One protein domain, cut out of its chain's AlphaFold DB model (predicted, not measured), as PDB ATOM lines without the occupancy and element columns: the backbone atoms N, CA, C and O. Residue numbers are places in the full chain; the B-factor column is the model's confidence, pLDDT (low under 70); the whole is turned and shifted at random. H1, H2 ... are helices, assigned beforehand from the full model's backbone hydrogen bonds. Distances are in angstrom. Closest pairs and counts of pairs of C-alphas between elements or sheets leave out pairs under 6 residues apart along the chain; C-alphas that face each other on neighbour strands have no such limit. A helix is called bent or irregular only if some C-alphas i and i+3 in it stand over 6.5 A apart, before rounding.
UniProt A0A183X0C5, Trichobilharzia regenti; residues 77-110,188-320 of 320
ATOM      1  N   SER A  77      51.129  34.151 -13.669       55.16
ATOM      2  CA  SER A  77      52.233  34.788 -12.941       55.16
ATOM      3  C   SER A  77      53.551  34.018 -13.093       55.16
ATOM      4  O   SER A  77      54.596  34.641 -13.245       55.16
ATOM      5  N   TYR A  78      53.519  32.679 -13.150       55.88
ATOM      6  CA  TYR A  78      54.718  31.862 -13.407       55.88
ATOM      7  C   TYR A  78      55.275  32.003 -14.828       55.88
ATOM      8  O   TYR A  78      56.461  31.767 -15.048       55.88
ATOM      9  N   ARG A  79      54.435  32.359 -15.805       61.94
ATOM     10  CA  ARG A  79      54.827  32.405 -17.220       61.94
ATOM     11  C   ARG A  79      55.419  33.751 -17.646       61.94
ATOM     12  O   ARG A  79      56.140  33.788 -18.636       61.94
ATOM     13  N   TYR A  80      55.117  34.828 -16.919       53.81
ATOM     14  CA  TYR A  80      55.542  36.192 -17.261       53.81
ATOM     15  C   TYR A  80      56.639  36.772 -16.349       53.81
ATOM     16  O   TYR A  80      57.189  37.822 -16.672       53.81
ATOM     17  N   LEU A  81      56.967  36.121 -15.229       53.88
ATOM     18  CA  LEU A  81      57.945  36.602 -14.249       53.88
ATOM     19  C   LEU A  81      59.024  35.539 -13.977       53.88
ATOM     20  O   LEU A  81      58.764  34.348 -14.146       53.88
ATOM     21  N   ASP A  82      60.220  35.964 -13.550       59.34
ATOM     22  CA  ASP A  82      61.357  35.072 -13.274       59.34
ATOM     23  C   ASP A  82      60.955  33.933 -12.315       59.34
ATOM     24  O   ASP A  82      60.548  34.140 -11.165       59.34
ATOM     25  N   THR A  83      60.950  32.712 -12.853       56.50
ATOM     26  CA  THR A  83      59.951  31.690 -12.502       56.50
ATOM     27  C   THR A  83      60.187  31.049 -11.134       56.50
ATOM     28  O   THR A  83      59.240  30.634 -10.465       56.50
ATOM     29  N   ALA A  84      61.442  30.975 -10.689       59.38
ATOM     30  CA  ALA A  84      61.805  30.294  -9.447       59.38
ATOM     31  C   ALA A  84      61.661  31.193  -8.207       59.38
ATOM     32  O   ALA A  84      61.161  30.759  -7.167       59.38
ATOM     33  N   SER A  85      62.078  32.457  -8.314       59.09
ATOM     34  CA  SER A  85      62.128  33.397  -7.190       59.09
ATOM     35  C   SER A  85      60.739  33.910  -6.818       59.09
ATOM     36  O   SER A  85      60.368  33.946  -5.642       59.09
ATOM     37  N   LEU A  86      59.933  34.239  -7.824       65.69
ATOM     38  CA  LEU A  86      58.636  34.867  -7.618       65.69
ATOM     39  C   LEU A  86      57.540  33.862  -7.257       65.69
ATOM     40  O   LEU A  86      56.678  34.143  -6.423       65.69
ATOM     41  N   GLY A  87      57.651  32.647  -7.792       67.25
ATOM     42  CA  GLY A  87      56.856  31.498  -7.387       67.25
ATOM     43  C   GLY A  87      56.973  31.161  -5.906       67.25
ATOM     44  O   GLY A  87      55.972  31.047  -5.197       67.25
ATOM     45  N   LEU A  88      58.213  31.058  -5.418       70.81
ATOM     46  CA  LEU A  88      58.500  30.775  -4.012       70.81
ATOM     47  C   LEU A  88      57.939  31.867  -3.090       70.81
ATOM     48  O   LEU A  88      57.363  31.557  -2.044       70.81
ATOM     49  N   VAL A  89      58.090  33.138  -3.475       74.44
ATOM     50  CA  VAL A  89      57.560  34.282  -2.720       74.44
ATOM     51  C   VAL A  89      56.033  34.240  -2.653       74.44
ATOM     52  O   VAL A  89      55.484  34.366  -1.559       74.44
ATOM     53  N   ASN A  90      55.351  33.985  -3.773       76.56
ATOM     54  CA  ASN A  90      53.890  33.895  -3.819       76.56
ATOM     55  C   ASN A  90      53.352  32.742  -2.954       76.56
ATOM     56  O   ASN A  90      52.448  32.939  -2.147       76.56
ATOM     57  N   VAL A  91      53.959  31.551  -3.040       74.88
ATOM     58  CA  VAL A  91      53.578  30.404  -2.192       74.88
ATOM     59  C   VAL A  91      53.766  30.734  -0.711       74.88
ATOM     60  O   VAL A  91      52.892  30.446   0.104       74.88
ATOM     61  N   ARG A  92      54.881  31.374  -0.345       77.44
ATOM     62  CA  ARG A  92      55.154  31.759   1.046       77.44
ATOM     63  C   ARG A  92      54.180  32.805   1.580       77.44
ATOM     64  O   ARG A  92      53.739  32.662   2.718       77.44
ATOM     65  N   LEU A  93      53.863  33.830   0.790       81.38
ATOM     66  CA  LEU A  93      52.892  34.868   1.155       81.38
ATOM     67  C   LEU A  93      51.473  34.291   1.242       81.38
ATOM     68  O   LEU A  93      50.758  34.566   2.203       81.38
ATOM     69  N   GLY A  94      51.094  33.418   0.306       79.69
ATOM     70  CA  GLY A  94      49.815  32.711   0.333       79.69
ATOM     71  C   GLY A  94      49.664  31.802   1.557       79.69
ATOM     72  O   GLY A  94      48.612  31.806   2.201       79.69
ATOM     73  N   LEU A  95      50.721  31.069   1.928       78.31
ATOM     74  CA  LEU A  95      50.749  30.250   3.144       78.31
ATOM     75  C   LEU A  95      50.666  31.103   4.410       78.31
ATOM     76  O   LEU A  95      49.884  30.776   5.300       78.31
ATOM     77  N   PHE A  96      51.430  32.196   4.483       83.12
ATOM     78  CA  PHE A  96      51.367  33.151   5.590       83.12
ATOM     79  C   PHE A  96      49.936  33.657   5.796       83.12
ATOM     80  O   PHE A  96      49.366  33.507   6.876       83.12
ATOM     81  N   TYR A  97      49.335  34.183   4.730       83.44
ATOM     82  CA  TYR A  97      48.001  34.770   4.747       83.44
ATOM     83  C   TYR A  97      46.922  33.768   5.140       83.44
ATOM     84  O   TYR A  97      46.143  34.009   6.059       83.44
ATOM     85  N   SER A  98      46.919  32.608   4.479       79.62
ATOM     86  CA  SER A  98      45.934  31.558   4.739       79.62
ATOM     87  C   SER A  98      46.030  31.076   6.183       79.62
ATOM     88  O   SER A  98      45.007  30.883   6.830       79.62
ATOM     89  N   THR A  99      47.249  30.934   6.713       79.62
ATOM     90  CA  THR A  99      47.474  30.506   8.099       79.62
ATOM     91  C   THR A  99      47.010  31.564   9.095       79.62
ATOM     92  O   THR A  99      46.340  31.215  10.069       79.62
ATOM     93  N   LEU A 100      47.327  32.840   8.851       85.38
ATOM     94  CA  LEU A 100      46.915  33.965   9.690       85.38
ATOM     95  C   LEU A 100      45.396  34.010   9.813       85.38
ATOM     96  O   LEU A 100      44.857  33.938  10.918       85.38
ATOM     97  N   VAL A 101      44.715  34.068   8.670       85.19
ATOM     98  CA  VAL A 101      43.266  34.224   8.619       85.19
ATOM     99  C   VAL A 101      42.581  32.982   9.188       85.19
ATOM    100  O   VAL A 101      41.738  33.106  10.073       85.19
ATOM    101  N   PHE A 102      42.978  31.778   8.758       84.31
ATOM    102  CA  PHE A 102      42.395  30.522   9.240       84.31
ATOM    103  C   PHE A 102      42.514  30.363  10.757       84.31
ATOM    104  O   PHE A 102      41.517  30.093  11.429       84.31
ATOM    105  N   THR A 103      43.719  30.557  11.298       80.94
ATOM    106  CA  THR A 103      43.979  30.341  12.727       80.94
ATOM    107  C   THR A 103      43.278  31.387  13.583       80.94
ATOM    108  O   THR A 103      42.786  31.061  14.661       80.94
ATOM    109  N   ALA A 104      43.192  32.629  13.100       86.31
ATOM    110  CA  ALA A 104      42.533  33.696  13.831       86.31
ATOM    111  C   ALA A 104      41.007  33.535  13.865       86.31
ATOM    112  O   ALA A 104      40.425  33.793  14.911       86.31
ATOM    113  N   ARG A 105      40.352  33.103  12.774       87.31
ATOM    114  CA  ARG A 105      38.879  33.171  12.665       87.31
ATOM    115  C   ARG A 105      38.123  31.870  12.896       87.31
ATOM    116  O   ARG A 105      36.994  31.905  13.386       87.31
ATOM    117  N   GLU A 106      38.687  30.715  12.540       84.75
ATOM    118  CA  GLU A 106      37.871  29.504  12.358       84.75
ATOM    119  C   GLU A 106      37.256  28.990  13.669       84.75
ATOM    120  O   GLU A 106      36.107  28.542  13.685       84.75
ATOM    121  N   ALA A 107      37.978  29.110  14.785       83.69
ATOM    122  CA  ALA A 107      37.465  28.731  16.100       83.69
ATOM    123  C   ALA A 107      36.257  29.593  16.513       83.69
ATOM    124  O   ALA A 107      35.226  29.056  16.929       83.69
ATOM    125  N   PHE A 108      36.349  30.917  16.336       88.62
ATOM    126  CA  PHE A 108      35.258  31.843  16.650       88.62
ATOM    127  C   PHE A 108      34.069  31.641  15.726       88.62
ATOM    128  O   PHE A 108      32.937  31.567  16.193       88.62
ATOM    129  N   ARG A 109      34.316  31.462  14.425       88.12
ATOM    130  CA  ARG A 109      33.263  31.233  13.434       88.12
ATOM    131  C   ARG A 109      32.420  30.012  13.796       88.12
ATOM    132  O   ARG A 109      31.193  30.088  13.815       88.12
ATOM    133  N   ARG A 110      33.066  28.901  14.164       87.25
ATOM    134  CA  ARG A 110      32.375  27.678  14.606       87.25
ATOM    135  C   ARG A 110      31.600  27.879  15.904       87.25
ATOM    136  O   ARG A 110      30.454  27.443  15.987       87.25
ATOM    137  N   VAL A 188      38.052  38.056  17.563       91.50
ATOM    138  CA  VAL A 188      38.850  37.729  16.381       91.50
ATOM    139  C   VAL A 188      39.931  38.779  16.098       91.50
ATOM    140  O   VAL A 188      41.021  38.404  15.682       91.50
ATOM    141  N   LEU A 189      39.698  40.067  16.392       90.56
ATOM    142  CA  LEU A 189      40.689  41.133  16.181       90.56
ATOM    143  C   LEU A 189      41.912  41.023  17.103       90.56
ATOM    144  O   LEU A 189      43.030  40.977  16.587       90.56
ATOM    145  N   PRO A 190      41.769  40.977  18.445       92.06
ATOM    146  CA  PRO A 190      42.927  40.845  19.325       92.06
ATOM    147  C   PRO A 190      43.655  39.519  19.092       92.06
ATOM    148  O   PRO A 190      44.884  39.491  19.084       92.06
ATOM    149  N   THR A 191      42.920  38.436  18.818       87.88
ATOM    150  CA  THR A 191      43.525  37.149  18.440       87.88
ATOM    151  C   THR A 191      44.285  37.267  17.121       87.88
ATOM    152  O   THR A 191      45.420  36.815  17.021       87.88
ATOM    153  N   GLY A 192      43.700  37.939  16.130       88.06
ATOM    154  CA  GLY A 192      44.316  38.252  14.847       88.06
ATOM    155  C   GLY A 192      45.607  39.043  14.983       88.06
ATOM    156  O   GLY A 192      46.592  38.698  14.343       88.06
ATOM    157  N   LEU A 193      45.646  40.046  15.864       90.56
ATOM    158  CA  LEU A 193      46.848  40.834  16.145       90.56
ATOM    159  C   LEU A 193      47.962  39.973  16.766       90.56
ATOM    160  O   LEU A 193      49.124  40.059  16.362       90.56
ATOM    161  N   ILE A 194      47.615  39.106  17.720       90.81
ATOM    162  CA  ILE A 194      48.567  38.165  18.330       90.81
ATOM    163  C   ILE A 194      49.088  37.184  17.272       90.81
ATOM    164  O   ILE A 194      50.294  36.996  17.143       90.81
ATOM    165  N   MET A 195      48.208  36.599  16.458       86.12
ATOM    166  CA  MET A 195      48.618  35.679  15.396       86.12
ATOM    167  C   MET A 195      49.462  36.381  14.328       86.12
ATOM    168  O   MET A 195      50.478  35.836  13.913       86.12
ATOM    169  N   ALA A 196      49.102  37.600  13.928       86.88
ATOM    170  CA  ALA A 196      49.855  38.413  12.980       86.88
ATOM    171  C   ALA A 196      51.278  38.687  13.474       86.88
ATOM    172  O   ALA A 196      52.239  38.463  12.744       86.88
ATOM    173  N   THR A 197      51.425  39.115  14.730       88.00
ATOM    174  CA  THR A 197      52.746  39.371  15.321       88.00
ATOM    175  C   THR A 197      53.585  38.098  15.407       88.00
ATOM    176  O   THR A 197      54.733  38.101  14.963       88.00
ATOM    177  N   LEU A 198      53.013  36.988  15.887       82.94
ATOM    178  CA  LEU A 198      53.703  35.698  15.956       82.94
ATOM    179  C   LEU A 198      54.124  35.187  14.572       82.94
ATOM    180  O   LEU A 198      55.277  34.796  14.391       82.94
ATOM    181  N   LEU A 199      53.226  35.216  13.584       81.69
ATOM    182  CA  LEU A 199      53.543  34.765  12.231       81.69
ATOM    183  C   LEU A 199      54.571  35.677  11.560       81.69
ATOM    184  O   LEU A 199      55.471  35.160  10.907       81.69
ATOM    185  N   CYS A 200      54.504  36.999  11.741       83.75
ATOM    186  CA  CYS A 200      55.527  37.911  11.227       83.75
ATOM    187  C   CYS A 200      56.902  37.593  11.817       83.75
ATOM    188  O   CYS A 200      57.876  37.527  11.074       83.75
ATOM    189  N   ILE A 201      56.986  37.333  13.127       83.56
ATOM    190  CA  ILE A 201      58.248  36.945  13.768       83.56
ATOM    191  C   ILE A 201      58.787  35.652  13.145       83.56
ATOM    192  O   ILE A 201      59.961  35.577  12.792       83.56
ATOM    193  N   VAL A 202      57.928  34.649  12.953       76.94
ATOM    194  CA  VAL A 202      58.325  33.375  12.344       76.94
ATOM    195  C   VAL A 202      58.779  33.563  10.891       76.94
ATOM    196  O   VAL A 202      59.850  33.088  10.518       76.94
ATOM    197  N   TRP A 203      58.024  34.295  10.073       81.69
ATOM    198  CA  TRP A 203      58.325  34.472   8.647       81.69
ATOM    199  C   TRP A 203      59.516  35.388   8.366       81.69
ATOM    200  O   TRP A 203      60.160  35.215   7.335       81.69
ATOM    201  N   ILE A 204      59.816  36.331   9.263       81.44
ATOM    202  CA  ILE A 204      60.943  37.260   9.112       81.44
ATOM    203  C   ILE A 204      62.221  36.696   9.743       81.44
ATOM    204  O   ILE A 204      63.286  36.815   9.144       81.44
ATOM    205  N   PHE A 205      62.140  36.089  10.934       78.75
ATOM    206  CA  PHE A 205      63.333  35.709  11.706       78.75
ATOM    207  C   PHE A 205      63.637  34.208  11.722       78.75
ATOM    208  O   PHE A 205      64.800  33.840  11.858       78.75
ATOM    209  N   ILE A 206      62.629  33.333  11.611       75.62
ATOM    210  CA  ILE A 206      62.839  31.874  11.635       75.62
ATOM    211  C   ILE A 206      63.035  31.312  10.224       75.62
ATOM    212  O   ILE A 206      63.861  30.418  10.031       75.62
ATOM    213  N   LEU A 207      62.283  31.799   9.233       72.50
ATOM    214  CA  LEU A 207      62.389  31.301   7.863       72.50
ATOM    215  C   LEU A 207      63.525  31.994   7.093       72.50
ATOM    216  O   LEU A 207      63.602  33.221   7.084       72.50
ATOM    217  N   PRO A 208      64.375  31.232   6.373       67.69
ATOM    218  CA  PRO A 208      65.426  31.813   5.547       67.69
ATOM    219  C   PRO A 208      64.810  32.684   4.454       67.69
ATOM    220  O   PRO A 208      63.861  32.257   3.780       67.69
ATOM    221  N   SER A 209      65.348  33.892   4.271       67.31
ATOM    222  CA  SER A 209      64.869  34.851   3.274       67.31
ATOM    223  C   SER A 209      64.901  34.231   1.869       67.31
ATOM    224  O   SER A 209      65.789  33.428   1.564       67.31
ATOM    225  N   PRO A 210      63.940  34.552   0.984       65.31
ATOM    226  CA  PRO A 210      63.917  33.990  -0.368       65.31
ATOM    227  C   PRO A 210      65.210  34.310  -1.140       65.31
ATOM    228  O   PRO A 210      65.684  33.465  -1.894       65.31
ATOM    229  N   SER A 211      65.838  35.463  -0.876       66.56
ATOM    230  CA  SER A 211      67.146  35.853  -1.419       66.56
ATOM    231  C   SER A 211      68.266  34.869  -1.049       66.56
ATOM    232  O   SER A 211      69.063  34.503  -1.912       66.56
ATOM    233  N   SER A 212      68.294  34.371   0.193       65.38
ATOM    234  CA  SER A 212      69.285  33.379   0.645       65.38
ATOM    235  C   SER A 212      69.124  32.006  -0.023       65.38
ATOM    236  O   SER A 212      70.114  31.346  -0.333       65.38
ATOM    237  N   LEU A 213      67.884  31.593  -0.310       64.31
ATOM    238  CA  LEU A 213      67.586  30.317  -0.971       64.31
ATOM    239  C   LEU A 213      67.924  30.342  -2.461       64.31
ATOM    240  O   LEU A 213      68.441  29.362  -2.996       64.31
ATOM    241  N   ILE A 214      67.668  31.471  -3.122       63.84
ATOM    242  CA  ILE A 214      68.017  31.674  -4.530       63.84
ATOM    243  C   ILE A 214      69.542  31.747  -4.684       63.84
ATOM    244  O   ILE A 214      70.100  31.097  -5.563       63.84
ATOM    245  N   GLY A 215      70.235  32.459  -3.786       57.44
ATOM    246  CA  GLY A 215      71.700  32.527  -3.774       57.44
ATOM    247  C   GLY A 215      72.391  31.184  -3.519       57.44
ATOM    248  O   GLY A 215      73.437  30.926  -4.102       57.44
ATOM    249  N   GLY A 216      71.796  30.303  -2.707       57.03
ATOM    250  CA  GLY A 216      72.318  28.952  -2.467       57.03
ATOM    251  C   GLY A 216      72.105  27.979  -3.633       57.03
ATOM    252  O   GLY A 216      72.946  27.117  -3.869       57.03
ATOM    253  N   ALA A 217      71.012  28.126  -4.389       53.47
ATOM    254  CA  ALA A 217      70.720  27.288  -5.557       53.47
ATOM    255  C   ALA A 217      71.529  27.686  -6.808       53.47
ATOM    256  O   ALA A 217      71.791  26.845  -7.663       53.47
ATOM    257  N   VAL A 218      71.941  28.955  -6.902       52.75
ATOM    258  CA  VAL A 218      72.734  29.518  -8.015       52.75
ATOM    259  C   VAL A 218      74.245  29.515  -7.696       52.75
ATOM    260  O   VAL A 218      75.052  30.092  -8.415       52.75
ATOM    261  N   GLY A 219      74.661  28.828  -6.624       48.06
ATOM    262  CA  GLY A 219      76.053  28.698  -6.190       48.06
ATOM    263  C   GLY A 219      76.929  27.872  -7.138       48.06
ATOM    264  O   GLY A 219      77.269  26.731  -6.838       48.06
ATOM    265  N   GLY A 220      77.325  28.481  -8.254       43.69
ATOM    266  CA  GLY A 220      78.344  28.027  -9.190       43.69
ATOM    267  C   GLY A 220      78.901  29.215  -9.978       43.69
ATOM    268  O   GLY A 220      78.447  29.487 -11.077       43.69
ATOM    269  N   GLU A 221      79.882  29.892  -9.376       47.81
ATOM    270  CA  GLU A 221      80.833  30.850  -9.971       47.81
ATOM    271  C   GLU A 221      80.357  32.259 -10.415       47.81
ATOM    272  O   GLU A 221      79.609  32.461 -11.363       47.81
ATOM    273  N   SER A 222      81.010  33.257  -9.796       49.94
ATOM    274  CA  SER A 222      81.355  34.597 -10.313       49.94
ATOM    275  C   SER A 222      80.261  35.669 -10.498       49.94
ATOM    276  O   SER A 222      79.574  35.714 -11.510       49.94
ATOM    277  N   SER A 223      80.196  36.627  -9.551       44.72
ATOM    278  CA  SER A 223      80.193  38.101  -9.768       44.72
ATOM    279  C   SER A 223      79.770  38.834  -8.483       44.72
ATOM    280  O   SER A 223      78.594  39.042  -8.195       44.72
ATOM    281  N   HIS A 224      80.757  39.220  -7.674       50.41
ATOM    282  CA  HIS A 224      80.616  39.583  -6.256       50.41
ATOM    283  C   HIS A 224      80.031  40.988  -5.956       50.41
ATOM    284  O   HIS A 224      80.171  41.463  -4.831       50.41
ATOM    285  N   SER A 225      79.388  41.667  -6.920       52.81
ATOM    286  CA  SER A 225      78.899  43.053  -6.736       52.81
ATOM    287  C   SER A 225      77.484  43.325  -7.268       52.81
ATOM    288  O   SER A 225      76.726  44.029  -6.608       52.81
ATOM    289  N   GLU A 226      77.081  42.783  -8.423       54.25
ATOM    290  CA  GLU A 226      75.717  42.993  -8.958       54.25
ATOM    291  C   GLU A 226      74.677  42.067  -8.302       54.25
ATOM    292  O   GLU A 226      73.529  42.457  -8.068       54.25
ATOM    293  N   PHE A 227      75.089  40.856  -7.915       54.59
ATOM    294  CA  PHE A 227      74.198  39.878  -7.288       54.59
ATOM    295  C   PHE A 227      73.793  40.274  -5.856       54.59
ATOM    296  O   PHE A 227      72.636  40.111  -5.468       54.59
ATOM    297  N   SER A 228      74.702  40.878  -5.082       55.28
ATOM    298  CA  SER A 228      74.420  41.359  -3.719       55.28
ATOM    299  C   SER A 228      73.436  42.532  -3.692       55.28
ATOM    300  O   SER A 228      72.578  42.595  -2.811       55.28
ATOM    301  N   VAL A 229      73.520  43.439  -4.674       59.53
ATOM    302  CA  VAL A 229      72.591  44.577  -4.817       59.53
ATOM    303  C   VAL A 229      71.190  44.088  -5.210       59.53
ATOM    304  O   VAL A 229      70.182  44.569  -4.683       59.53
ATOM    305  N   THR A 230      71.118  43.065  -6.063       66.44
ATOM    306  CA  THR A 230      69.854  42.438  -6.479       66.44
ATOM    307  C   THR A 230      69.191  41.668  -5.327       66.44
ATOM    308  O   THR A 230      67.985  41.794  -5.110       66.44
ATOM    309  N   ALA A 231      69.971  40.942  -4.519       65.75
ATOM    310  CA  ALA A 231      69.472  40.182  -3.371       65.75
ATOM    311  C   ALA A 231      68.872  41.075  -2.266       65.75
ATOM    312  O   ALA A 231      67.770  40.793  -1.788       65.75
ATOM    313  N   ALA A 232      69.544  42.177  -1.907       70.25
ATOM    314  CA  ALA A 232      69.041  43.136  -0.917       70.25
ATOM    315  C   ALA A 232      67.743  43.823  -1.383       70.25
ATOM    316  O   ALA A 232      66.818  44.048  -0.601       70.25
ATOM    317  N   THR A 233      67.640  44.103  -2.686       73.12
ATOM    318  CA  THR A 233      66.442  44.700  -3.289       73.12
ATOM    319  C   THR A 233      65.240  43.747  -3.235       73.12
ATOM    320  O   THR A 233      64.127  44.174  -2.925       73.12
ATOM    321  N   ILE A 234      65.447  42.450  -3.495       73.00
ATOM    322  CA  ILE A 234      64.400  41.418  -3.392       73.00
ATOM    323  C   ILE A 234      63.929  41.258  -1.943       73.00
ATOM    324  O   ILE A 234      62.729  41.156  -1.693       73.00
ATOM    325  N   GLU A 235      64.857  41.267  -0.990       77.00
ATOM    326  CA  GLU A 235      64.550  41.143   0.436       77.00
ATOM    327  C   GLU A 235      63.696  42.307   0.948       77.00
ATOM    328  O   GLU A 235      62.658  42.086   1.571       77.00
ATOM    329  N   TYR A 236      64.062  43.543   0.603       79.69
ATOM    330  CA  TYR A 236      63.280  44.725   0.969       79.69
ATOM    331  C   TYR A 236      61.848  44.675   0.408       79.69
ATOM    332  O   TYR A 236      60.877  44.948   1.117       79.69
ATOM    333  N   ARG A 237      61.691  44.257  -0.854       77.31
ATOM    334  CA  ARG A 237      60.376  44.095  -1.498       77.31
ATOM    335  C   ARG A 237      59.547  42.998  -0.834       77.31
ATOM    336  O   ARG A 237      58.353  43.177  -0.619       77.31
ATOM    337  N   TYR A 238      60.184  41.889  -0.463       78.69
ATOM    338  CA  TYR A 238      59.536  40.794   0.254       78.69
ATOM    339  C   TYR A 238      58.991  41.235   1.620       78.69
ATOM    340  O   TYR A 238      57.853  40.906   1.958       78.69
ATOM    341  N   LEU A 239      59.754  42.034   2.373       82.38
ATOM    342  CA  LEU A 239      59.305  42.593   3.651       82.38
ATOM    343  C   LEU A 239      58.094  43.517   3.484       82.38
ATOM    344  O   LEU A 239      57.136  43.406   4.251       82.38
ATOM    345  N   ILE A 240      58.092  44.376   2.458       81.00
ATOM    346  CA  ILE A 240      56.924  45.216   2.157       81.00
ATOM    347  C   ILE A 240      55.700  44.343   1.863       81.00
ATOM    348  O   ILE A 240      54.622  44.615   2.388       81.00
ATOM    349  N   CYS A 241      55.849  43.260   1.097       79.38
ATOM    350  CA  CYS A 241      54.742  42.341   0.846       79.38
ATOM    351  C   CYS A 241      54.222  41.680   2.122       79.38
ATOM    352  O   CYS A 241      53.011  41.634   2.297       79.38
ATOM    353  N   ILE A 242      55.088  41.226   3.033       83.88
ATOM    354  CA  ILE A 242      54.639  40.676   4.323       83.88
ATOM    355  C   ILE A 242      53.806  41.710   5.085       83.88
ATOM    356  O   ILE A 242      52.726  41.378   5.570       83.88
ATOM    357  N   ILE A 243      54.261  42.963   5.159       85.19
ATOM    358  CA  ILE A 243      53.531  44.034   5.854       85.19
ATOM    359  C   ILE A 243      52.163  44.267   5.203       85.19
ATOM    360  O   ILE A 243      51.154  44.310   5.906       85.19
ATOM    361  N   VAL A 244      52.106  44.358   3.871       82.19
ATOM    362  CA  VAL A 244      50.843  44.567   3.144       82.19
ATOM    363  C   VAL A 244      49.889  43.386   3.329       82.19
ATOM    364  O   VAL A 244      48.716  43.601   3.615       82.19
ATOM    365  N   TYR A 245      50.377  42.148   3.241       82.94
ATOM    366  CA  TYR A 245      49.573  40.945   3.482       82.94
ATOM    367  C   TYR A 245      49.103  40.837   4.937       82.94
ATOM    368  O   TYR A 245      48.008  40.344   5.191       82.94
ATOM    369  N   THR A 246      49.901  41.314   5.892       86.06
ATOM    370  CA  THR A 246      49.520  41.363   7.309       86.06
ATOM    371  C   THR A 246      48.406  42.378   7.537       86.06
ATOM    372  O   THR A 246      47.413  42.060   8.186       86.06
ATOM    373  N   LEU A 247      48.544  43.581   6.971       83.56
ATOM    374  CA  LEU A 247      47.520  44.623   7.043       83.56
ATOM    375  C   LEU A 247      46.225  44.169   6.359       83.56
ATOM    376  O   LEU A 247      45.146  44.317   6.920       83.56
ATOM    377  N   SER A 248      46.348  43.554   5.184       83.25
ATOM    378  CA  SER A 248      45.245  42.943   4.445       83.25
ATOM    379  C   SER A 248      44.544  41.863   5.277       83.25
ATOM    380  O   SER A 248      43.335  41.930   5.480       83.25
ATOM    381  N   GLY A 249      45.292  40.918   5.848       82.81
ATOM    382  CA  GLY A 249      44.720  39.890   6.716       82.81
ATOM    383  C   GLY A 249      44.008  40.482   7.933       82.81
ATOM    384  O   GLY A 249      42.932  40.024   8.297       82.81
ATOM    385  N   PHE A 250      44.554  41.539   8.537       83.88
ATOM    386  CA  PHE A 250      43.927  42.211   9.676       83.88
ATOM    387  C   PHE A 250      42.612  42.917   9.312       83.88
ATOM    388  O   PHE A 250      41.636  42.838  10.062       83.88
ATOM    389  N   LEU A 251      42.559  43.575   8.152       81.69
ATOM    390  CA  LEU A 251      41.331  44.195   7.658       81.69
ATOM    391  C   LEU A 251      40.274  43.133   7.306       81.69
ATOM    392  O   LEU A 251      39.117  43.292   7.683       81.69
ATOM    393  N   GLU A 252      40.657  42.002   6.701       83.31
ATOM    394  CA  GLU A 252      39.724  40.880   6.490       83.31
ATOM    395  C   GLU A 252      39.153  40.383   7.829       83.31
ATOM    396  O   GLU A 252      37.938  40.248   7.971       83.31
ATOM    397  N   LEU A 253      39.993  40.213   8.854       86.19
ATOM    398  CA  LEU A 253      39.536  39.827  10.194       86.19
ATOM    399  C   LEU A 253      38.607  40.869  10.831       86.19
ATOM    400  O   LEU A 253      37.744  40.507  11.627       86.19
ATOM    401  N   THR A 254      38.735  42.144  10.465       84.50
ATOM    402  CA  THR A 254      37.832  43.206  10.930       84.50
ATOM    403  C   THR A 254      36.430  43.073  10.329       84.50
ATOM    404  O   THR A 254      35.444  43.409  10.982       84.50
ATOM    405  N   THR A 255      36.315  42.506   9.126       82.88
ATOM    406  CA  THR A 255      35.026  42.268   8.457       82.88
ATOM    407  C   THR A 255      34.304  40.995   8.930       82.88
ATOM    408  O   THR A 255      33.100  40.845   8.714       82.88
ATOM    409  N   GLU A 256      34.990  40.098   9.648       86.31
ATOM    410  CA  GLU A 256      34.437  38.815  10.120       86.31
ATOM    411  C   GLU A 256      33.183  38.926  11.008       86.31
ATOM    412  O   GLU A 256      32.224  38.181  10.776       86.31
ATOM    413  N   PRO A 257      33.111  39.826  12.011       85.69
ATOM    414  CA  PRO A 257      31.920  39.953  12.851       85.69
ATOM    415  C   PRO A 257      30.668  40.307  12.038       85.69
ATOM    416  O   PRO A 257      29.575  39.815  12.328       85.69
ATOM    417  N   PHE A 258      30.836  41.116  10.990       81.69
ATOM    418  CA  PHE A 258      29.758  41.502  10.084       81.69
ATOM    419  C   PHE A 258      29.345  40.347   9.174       81.69
ATOM    420  O   PHE A 258      28.154  40.069   9.039       81.69
ATOM    421  N   TRP A 259      30.317  39.610   8.627       82.19
ATOM    422  CA  TRP A 259      30.043  38.394   7.860       82.19
ATOM    423  C   TRP A 259      29.221  37.388   8.680       82.19
ATOM    424  O   TRP A 259      28.224  36.842   8.202       82.19
ATOM    425  N   LEU A 260      29.594  37.191   9.949       82.81
ATOM    426  CA  LEU A 260      28.865  36.331  10.878       82.81
ATOM    427  C   LEU A 260      27.436  36.822  11.109       82.81
ATOM    428  O   LEU A 260      26.509  36.014  11.094       82.81
ATOM    429  N   LEU A 261      27.237  38.129  11.279       80.31
ATOM    430  CA  LEU A 261      25.908  38.703  11.462       80.31
ATOM    431  C   LEU A 261      25.000  38.449  10.249       80.31
ATOM    432  O   LEU A 261      23.856  38.031  10.431       80.31
ATOM    433  N   CYS A 262      25.505  38.619   9.023       76.94
ATOM    434  CA  CYS A 262      24.754  38.298   7.803       76.94
ATOM    435  C   CYS A 262      24.381  36.810   7.738       76.94
ATOM    436  O   CYS A 262      23.248  36.461   7.399       76.94
ATOM    437  N   GLN A 263      25.319  35.930   8.097       79.81
ATOM    438  CA  GLN A 263      25.101  34.487   8.095       79.81
ATOM    439  C   GLN A 263      24.051  34.061   9.138       79.81
ATOM    440  O   GLN A 263      23.236  33.185   8.851       79.81
ATOM    441  N   LEU A 264      24.037  34.681  10.324       75.75
ATOM    442  CA  LEU A 264      23.017  34.436  11.350       75.75
ATOM    443  C   LEU A 264      21.646  35.012  10.961       75.75
ATOM    444  O   LEU A 264      20.627  34.378  11.218       75.75
ATOM    445  N   SER A 265      21.596  36.175  10.312       70.75
ATOM    446  CA  SER A 265      20.332  36.802   9.892       70.75
ATOM    447  C   SER A 265      19.651  36.092   8.713       70.75
ATOM    448  O   SER A 265      18.548  36.468   8.337       70.75
ATOM    449  N   HIS A 266      20.271  35.047   8.146       67.38
ATOM    450  CA  HIS A 266      19.765  34.299   6.988       67.38
ATOM    451  C   HIS A 266      19.554  35.175   5.729       67.38
ATOM    452  O   HIS A 266      18.864  34.781   4.788       67.38
ATOM    453  N   GLU A 267      20.218  36.334   5.671       66.94
ATOM    454  CA  GLU A 267      20.234  37.260   4.530       66.94
ATOM    455  C   GLU A 267      21.304  36.840   3.511       66.94
ATOM    456  O   GLU A 267      22.233  37.573   3.163       66.94
ATOM    457  N   VAL A 268      21.216  35.592   3.039       64.62
ATOM    458  CA  VAL A 268      22.288  34.979   2.236       64.62
ATOM    459  C   VAL A 268      22.435  35.639   0.860       64.62
ATOM    460  O   VAL A 268      23.516  35.627   0.275       64.62
ATOM    461  N   ARG A 269      21.375  36.283   0.354       66.81
ATOM    462  CA  ARG A 269      21.390  37.007  -0.930       66.81
ATOM    463  C   ARG A 269      22.376  38.175  -0.916       66.81
ATOM    464  O   ARG A 269      23.137  38.346  -1.863       66.81
ATOM    465  N   VAL A 270      22.388  38.932   0.176       66.56
ATOM    466  CA  VAL A 270      23.280  40.080   0.377       66.56
ATOM    467  C   VAL A 270      24.725  39.616   0.451       66.56
ATOM    468  O   VAL A 270      25.594  40.143  -0.239       66.56
ATOM    469  N   ARG A 271      24.964  38.550   1.221       71.00
ATOM    470  CA  ARG A 271      26.286  37.945   1.368       71.00
ATOM    471  C   ARG A 271      26.879  37.528   0.019       71.00
ATOM    472  O   ARG A 271      28.027  37.854  -0.262       71.00
ATOM    473  N   ILE A 272      26.100  36.826  -0.807       70.88
ATOM    474  CA  ILE A 272      26.552  36.364  -2.129       70.88
ATOM    475  C   ILE A 272      26.958  37.554  -3.005       70.88
ATOM    476  O   ILE A 272      27.979  37.488  -3.688       70.88
ATOM    477  N   PHE A 273      26.193  38.647  -2.968       74.00
ATOM    478  CA  PHE A 273      26.497  39.842  -3.750       74.00
ATOM    479  C   PHE A 273      27.796  40.520  -3.296       74.00
ATOM    480  O   PHE A 273      28.644  40.831  -4.132       74.00
ATOM    481  N   ILE A 274      27.988  40.688  -1.983       68.50
ATOM    482  CA  ILE A 274      29.208  41.281  -1.411       68.50
ATOM    483  C   ILE A 274      30.435  40.427  -1.753       68.50
ATOM    484  O   ILE A 274      31.455  40.950  -2.197       68.50
ATOM    485  N   GLU A 275      30.329  39.105  -1.611       69.12
ATOM    486  CA  GLU A 275      31.436  38.184  -1.875       69.12
ATOM    487  C   GLU A 275      31.776  38.104  -3.375       69.12
ATOM    488  O   GLU A 275      32.949  38.055  -3.753       69.12
ATOM    489  N   ALA A 276      30.776  38.177  -4.258       70.31
ATOM    490  CA  ALA A 276      30.998  38.277  -5.700       70.31
ATOM    491  C   ALA A 276      31.656  39.611  -6.093       70.31
ATOM    492  O   ALA A 276      32.578  39.631  -6.914       70.31
ATOM    493  N   PHE A 277      31.217  40.721  -5.496       74.31
ATOM    494  CA  PHE A 277      31.767  42.049  -5.758       74.31
ATOM    495  C   PHE A 277      33.235  42.151  -5.329       74.31
ATOM    496  O   PHE A 277      34.082  42.567  -6.121       74.31
ATOM    497  N   ALA A 278      33.551  41.682  -4.123       68.31
ATOM    498  CA  ALA A 278      34.910  41.633  -3.597       68.31
ATOM    499  C   ALA A 278      35.857  40.825  -4.495       68.31
ATOM    500  O   ALA A 278      36.894  41.323  -4.935       68.31
ATOM    501  N   ASN A 279      35.456  39.606  -4.864       69.38
ATOM    502  CA  ASN A 279      36.256  38.767  -5.752       69.38
ATOM    503  C   ASN A 279      36.429  39.395  -7.145       69.38
ATOM    504  O   ASN A 279      37.497  39.285  -7.743       69.38
ATOM    505  N   THR A 280      35.414  40.095  -7.654       73.12
ATOM    506  CA  THR A 280      35.518  40.830  -8.923       73.12
ATOM    507  C   THR A 280      36.529  41.974  -8.813       73.12
ATOM    508  O   THR A 280      37.383  42.119  -9.687       73.12
ATOM    509  N   ALA A 281      36.500  42.739  -7.716       68.12
ATOM    510  CA  ALA A 281      37.471  43.796  -7.444       68.12
ATOM    511  C   ALA A 281      38.906  43.246  -7.346       68.12
ATOM    512  O   ALA A 281      39.812  43.800  -7.970       68.12
ATOM    513  N   ARG A 282      39.104  42.109  -6.661       71.50
ATOM    514  CA  ARG A 282      40.393  41.394  -6.595       71.50
ATOM    515  C   ARG A 282      40.911  41.051  -7.992       71.50
ATOM    516  O   ARG A 282      42.064  41.338  -8.309       71.50
ATOM    517  N   VAL A 283      40.066  40.458  -8.836       69.88
ATOM    518  CA  VAL A 283      40.440  40.062 -10.202       69.88
ATOM    519  C   VAL A 283      40.828  41.271 -11.044       69.88
ATOM    520  O   VAL A 283      41.871  41.245 -11.697       69.88
ATOM    521  N   ILE A 284      40.032  42.340 -11.001       75.81
ATOM    522  CA  ILE A 284      40.331  43.584 -11.716       75.81
ATOM    523  C   ILE A 284      41.663  44.156 -11.230       75.81
ATOM    524  O   ILE A 284      42.516  44.467 -12.055       75.81
ATOM    525  N   GLY A 285      41.883  44.219  -9.916       69.56
ATOM    526  CA  GLY A 285      43.130  44.704  -9.334       69.56
ATOM    527  C   GLY A 285      44.350  43.917  -9.817       69.56
ATOM    528  O   GLY A 285      45.340  44.523 -10.221       69.56
ATOM    529  N   ILE A 286      44.278  42.580  -9.837       70.06
ATOM    530  CA  ILE A 286      45.379  41.717 -10.297       70.06
ATOM    531  C   ILE A 286      45.656  41.955 -11.781       70.06
ATOM    532  O   ILE A 286      46.805  42.149 -12.170       70.06
ATOM    533  N   VAL A 287      44.611  41.994 -12.610       70.81
ATOM    534  CA  VAL A 287      44.736  42.262 -14.047       70.81
ATOM    535  C   VAL A 287      45.360  43.640 -14.282       70.81
ATOM    536  O   VAL A 287      46.346  43.749 -15.009       70.81
ATOM    537  N   SER A 288      44.862  44.684 -13.617       69.56
ATOM    538  CA  SER A 288      45.427  46.033 -13.694       69.56
ATOM    539  C   SER A 288      46.892  46.067 -13.264       69.56
ATOM    540  O   SER A 288      47.706  46.706 -13.926       69.56
ATOM    541  N   ALA A 289      47.259  45.346 -12.205       67.00
ATOM    542  CA  ALA A 289      48.628  45.301 -11.717       67.00
ATOM    543  C   ALA A 289      49.574  44.486 -12.614       67.00
ATOM    544  O   ALA A 289      50.770  44.757 -12.628       67.00
ATOM    545  N   ILE A 290      49.074  43.515 -13.381       70.81
ATOM    546  CA  ILE A 290      49.873  42.795 -14.385       70.81
ATOM    547  C   ILE A 290      50.186  43.702 -15.583       70.81
ATOM    548  O   ILE A 290      51.295  43.660 -16.105       70.81
ATOM    549  N   PHE A 291      49.233  44.534 -16.011       71.31
ATOM    550  CA  PHE A 291      49.411  45.396 -17.186       71.31
ATOM    551  C   PHE A 291      50.100  46.736 -16.886       71.31
ATOM    552  O   PHE A 291      50.735  47.297 -17.776       71.31
ATOM    553  N   ALA A 292      49.981  47.261 -15.664       68.44
ATOM    554  CA  ALA A 292      50.531  48.568 -15.296       68.44
ATOM    555  C   ALA A 292      51.950  48.510 -14.704       68.44
ATOM    556  O   ALA A 292      52.641  49.530 -14.683       68.44
ATOM    557  N   VAL A 293      52.385  47.354 -14.190       66.50
ATOM    558  CA  VAL A 293      53.632  47.236 -13.424       66.50
ATOM    559  C   VAL A 293      54.741  46.630 -14.299       66.50
ATOM    560  O   VAL A 293      54.575  45.522 -14.807       66.50
ATOM    561  N   PRO A 294      55.889  47.316 -14.478       67.44
ATOM    562  CA  PRO A 294      57.049  46.755 -15.172       67.44
ATOM    563  C   PRO A 294      57.549  45.467 -14.496       67.44
ATOM    564  O   PRO A 294      57.427  45.331 -13.278       67.44
ATOM    565  N   SER A 295      58.171  44.553 -15.252       58.50
ATOM    566  CA  SER A 295      58.636  43.235 -14.762       58.50
ATOM    567  C   SER A 295      59.514  43.309 -13.505       58.50
ATOM    568  O   SER A 295      59.477  42.412 -12.664       58.50
ATOM    569  N   GLU A 296      60.243  44.411 -13.323       60.28
ATOM    570  CA  GLU A 296      61.069  44.668 -12.144       60.28
ATOM    571  C   GLU A 296      60.264  44.862 -10.852       60.28
ATOM    572  O   GLU A 296      60.793  44.604  -9.781       60.28
ATOM    573  N   TYR A 297      59.004  45.291 -10.903       61.47
ATOM    574  CA  TYR A 297      58.173  45.600  -9.727       61.47
ATOM    575  C   TYR A 297      57.073  44.571  -9.484       61.47
ATOM    576  O   TYR A 297      56.204  44.761  -8.639       61.47
ATOM    577  N   ALA A 298      57.108  43.458 -10.200       60.12
ATOM    578  CA  ALA A 298      55.959  42.584 -10.330       60.12
ATOM    579  C   ALA A 298      55.618  41.779  -9.048       60.12
ATOM    580  O   ALA A 298      54.529  41.225  -8.920       60.12
ATOM    581  N   VAL A 299      56.485  41.828  -8.030       61.22
ATOM    582  CA  VAL A 299      56.185  41.396  -6.650       61.22
ATOM    583  C   VAL A 299      55.081  42.263  -6.009       61.22
ATOM    584  O   VAL A 299      54.239  41.749  -5.275       61.22
ATOM    585  N   TYR A 300      55.005  43.558  -6.346       63.91
ATOM    586  CA  TYR A 300      53.946  44.460  -5.875       63.91
ATOM    587  C   TYR A 300      52.586  44.191  -6.527       63.91
ATOM    588  O   TYR A 300      51.550  44.533  -5.946       63.91
ATOM    589  N   SER A 301      52.574  43.536  -7.692       60.62
ATOM    590  CA  SER A 301      51.341  43.161  -8.384       60.62
ATOM    591  C   SER A 301      50.518  42.120  -7.626       60.62
ATOM    592  O   SER A 301      49.342  41.958  -7.924       60.62
ATOM    593  N   LEU A 302      51.101  41.458  -6.621       62.00
ATOM    594  CA  LEU A 302      50.397  40.536  -5.726       62.00
ATOM    595  C   LEU A 302      49.775  41.259  -4.520       62.00
ATOM    596  O   LEU A 302      48.691  40.903  -4.075       62.00
ATOM    597  N   SER A 303      50.425  42.309  -4.012       64.25
ATOM    598  CA  SER A 303      50.032  42.983  -2.769       64.25
ATOM    599  C   SER A 303      49.036  44.136  -2.958       64.25
ATOM    600  O   SER A 303      48.158  44.332  -2.122       64.25
ATOM    601  N   ILE A 304      49.141  44.903  -4.050       65.62
ATOM    602  CA  ILE A 304      48.259  46.057  -4.324       65.62
ATOM    603  C   ILE A 304      46.788  45.640  -4.545       65.62
ATOM    604  O   ILE A 304      45.901  46.263  -3.954       65.62
ATOM    605  N   PRO A 305      46.486  44.579  -5.323       64.25
ATOM    606  CA  PRO A 305      45.106  44.141  -5.537       64.25
ATOM    607  C   PRO A 305      44.416  43.687  -4.252       64.25
ATOM    608  O   PRO A 305      43.216  43.897  -4.081       64.25
ATOM    609  N   GLN A 306      45.185  43.114  -3.330       66.50
ATOM    610  CA  GLN A 306      44.665  42.583  -2.079       66.50
ATOM    611  C   GLN A 306      44.156  43.683  -1.142       66.50
ATOM    612  O   GLN A 306      43.154  43.504  -0.461       66.50
ATOM    613  N   VAL A 307      44.777  44.864  -1.171       64.00
ATOM    614  CA  VAL A 307      44.283  46.043  -0.443       64.00
ATOM    615  C   VAL A 307      43.013  46.598  -1.098       64.00
ATOM    616  O   VAL A 307      42.095  47.022  -0.400       64.00
ATOM    617  N   SER A 308      42.929  46.582  -2.432       63.88
ATOM    618  CA  SER A 308      41.770  47.123  -3.161       63.88
ATOM    619  C   SER A 308      40.483  46.336  -2.906       63.88
ATOM    620  O   SER A 308      39.432  46.925  -2.671       63.88
ATOM    621  N   GLU A 309      40.580  45.010  -2.858       65.06
ATOM    622  CA  GLU A 309      39.455  44.140  -2.537       65.06
ATOM    623  C   GLU A 309      38.900  44.408  -1.139       65.06
ATOM    624  O   GLU A 309      37.686  44.469  -0.959       65.06
ATOM    625  N   ILE A 310      39.771  44.581  -0.148       64.31
ATOM    626  CA  ILE A 310      39.319  44.706   1.236       64.31
ATOM    627  C   ILE A 310      38.644  46.051   1.488       64.31
ATOM    628  O   ILE A 310      37.617  46.095   2.160       64.31
ATOM    629  N   ASN A 311      39.136  47.126   0.868       63.38
ATOM    630  CA  ASN A 311      38.439  48.414   0.894       63.38
ATOM    631  C   ASN A 311      37.039  48.313   0.263       63.38
ATOM    632  O   ASN A 311      36.099  48.946   0.736       63.38
ATOM    633  N   CYS A 312      36.872  47.493  -0.781       62.44
ATOM    634  CA  CYS A 312      35.560  47.222  -1.368       62.44
ATOM    635  C   CYS A 312      34.653  46.411  -0.430       62.44
ATOM    636  O   CYS A 312      33.466  46.712  -0.347       62.44
ATOM    637  N   ILE A 313      35.194  45.421   0.289       65.00
ATOM    638  CA  ILE A 313      34.438  44.646   1.285       65.00
ATOM    639  C   ILE A 313      33.979  45.552   2.434       65.00
ATOM    640  O   ILE A 313      32.794  45.550   2.758       65.00
ATOM    641  N   GLU A 314      34.876  46.352   3.019       62.59
ATOM    642  CA  GLU A 314      34.522  47.307   4.078       62.59
ATOM    643  C   GLU A 314      33.466  48.305   3.605       62.59
ATOM    644  O   GLU A 314      32.469  48.511   4.291       62.59
ATOM    645  N   PHE A 315      33.632  48.879   2.411       63.56
ATOM    646  CA  PHE A 315      32.655  49.806   1.847       63.56
ATOM    647  C   PHE A 315      31.288  49.135   1.658       63.56
ATOM    648  O   PHE A 315      30.269  49.676   2.073       63.56
ATOM    649  N   CYS A 316      31.242  47.930   1.089       60.06
ATOM    650  CA  CYS A 316      29.986  47.208   0.915       60.06
ATOM    651  C   CYS A 316      29.313  46.834   2.242       60.06
ATOM    652  O   CYS A 316      28.090  46.830   2.294       60.06
ATOM    653  N   ILE A 317      30.081  46.541   3.294       64.25
ATOM    654  CA  ILE A 317      29.547  46.213   4.623       64.25
ATOM    655  C   ILE A 317      29.078  47.463   5.378       64.25
ATOM    656  O   ILE A 317      28.096  47.393   6.102       64.25
ATOM    657  N   ILE A 318      29.750  48.608   5.229       61.06
ATOM    658  CA  ILE A 318      29.370  49.860   5.912       61.06
ATOM    659  C   ILE A 318      28.078  50.452   5.334       61.06
ATOM    660  O   ILE A 318      27.305  51.078   6.058       61.06
ATOM    661  N   TYR A 319      27.858  50.295   4.028       56.41
ATOM    662  CA  TYR A 319      26.699  50.865   3.334       56.41
ATOM    663  C   TYR A 319      25.453  49.967   3.340       56.41
ATOM    664  O   TYR A 319      24.414  50.397   2.835       56.41
ATOM    665  N   TYR A 320      25.548  48.756   3.893       52.62
ATOM    666  CA  TYR A 320      24.457  47.784   3.976       52.62
ATOM    667  C   TYR A 320      24.028  47.564   5.428       52.62
ATOM    668  O   TYR A 320      22.802  47.516   5.675       52.62
TER     669      TYR A 320
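Overview. This is residues 77 to 110 and 188 to 320 of the 320 residues of a protein of Trichobilharzia regenti (UniProt A0A183X0C5). Long helices lie side by side in a flattish slab, with the long arm H5a running through the middle, H2 and H3 packed along one side of it, and the hairpin of H6 and H7 joined to the other side through H7. H1 and H4 are short; beyond a bend, H5b leads towards H6 at one end. The printed part has 167 residues with seven named helices, H1 to H7 in chain order, and no named strand; the class is all helix. The whole is only just compact and nearly loose, with a radius of gyration of the C-alphas of 18.3 A, and its outline is only just elongated, the C-alphas spanning 64 by 34 by 19 A along their three main axes.

Arrangement. H1, residues 77 to 80, and H2, residues 83 to 110, only just touch, only at the corner by their link, with 3 pairs of C-alphas within 8 A, the closest Tyr 78 and Gly 87 at 6.4 A. H2 is irregular, with C-alphas 104 and 107 at 7.4 A, and has a kink of 33 degrees near residue 104. With residues 96 to 108 alone it touches H3, residues 188 to 206, closest at the C-alphas of Ala 104 and Gly 192, 5.0 A, at a shallow tilt of 30 degrees, opposite ways. H4, residues 210 to 217, touches H2 at residues 85 to 89 of H2 alone, the closest C-alphas being Ser 85 and Ile 214, 6.7 A. H5, residues 226 to 264, was assigned by its hydrogen bonds as one helix but is bent, with C-alphas 254 and 257 at 7.0 A; its arms, H5a, residues 226 to 254, and H5b, residues 257 to 264, stand at a steep tilt of 48 degrees. H2, H3 and H5a form an up-and-down bundle, each running against the one before. H5a touches H3 at a shallow tilt of 14 degrees, closest at the C-alphas of Leu 189 and Leu 253, 6.2 A. H6, residues 268 to 292, and H7, residues 300 to 318, form a hairpin, closest at the C-alphas of Gly 285 and Pro 305, 4.3 A. H7 touches H5a, C-alphas Ser 248 and Val 307 closest at 5.9 A; H6 and H5a are apart. Every O i to N i+4 pair is within hydrogen-bond range in H3, H4, H5a, H5b and H6, but 21 of 24 in H2 and 11 of 15 in H7; H1 is too short for one.

Along the chain. H1 begins at C-alpha 77 (52.233, 34.788, -12.941). First to last C-alpha, H2 measures 38.9 A, H3 25.1 A, H5a 42.8 A, H6 35.9 A and H7 27.8 A. H7 ends at C-alpha 318 (29.370, 49.860, 5.912).

Size, cuts and confidence. The C-alphas farthest apart are Ser 222 and Ser 265, 64.3 A. Residues 111 to 187 are not printed; C-alphas 110 and 188 are 12.1 A apart across the cut. Of the links printed whole, none is long. Mean pLDDT of the printed part is 71.7; 78 residues are under 70, among them 77 to 87, 208 to 231 and 292 to 320.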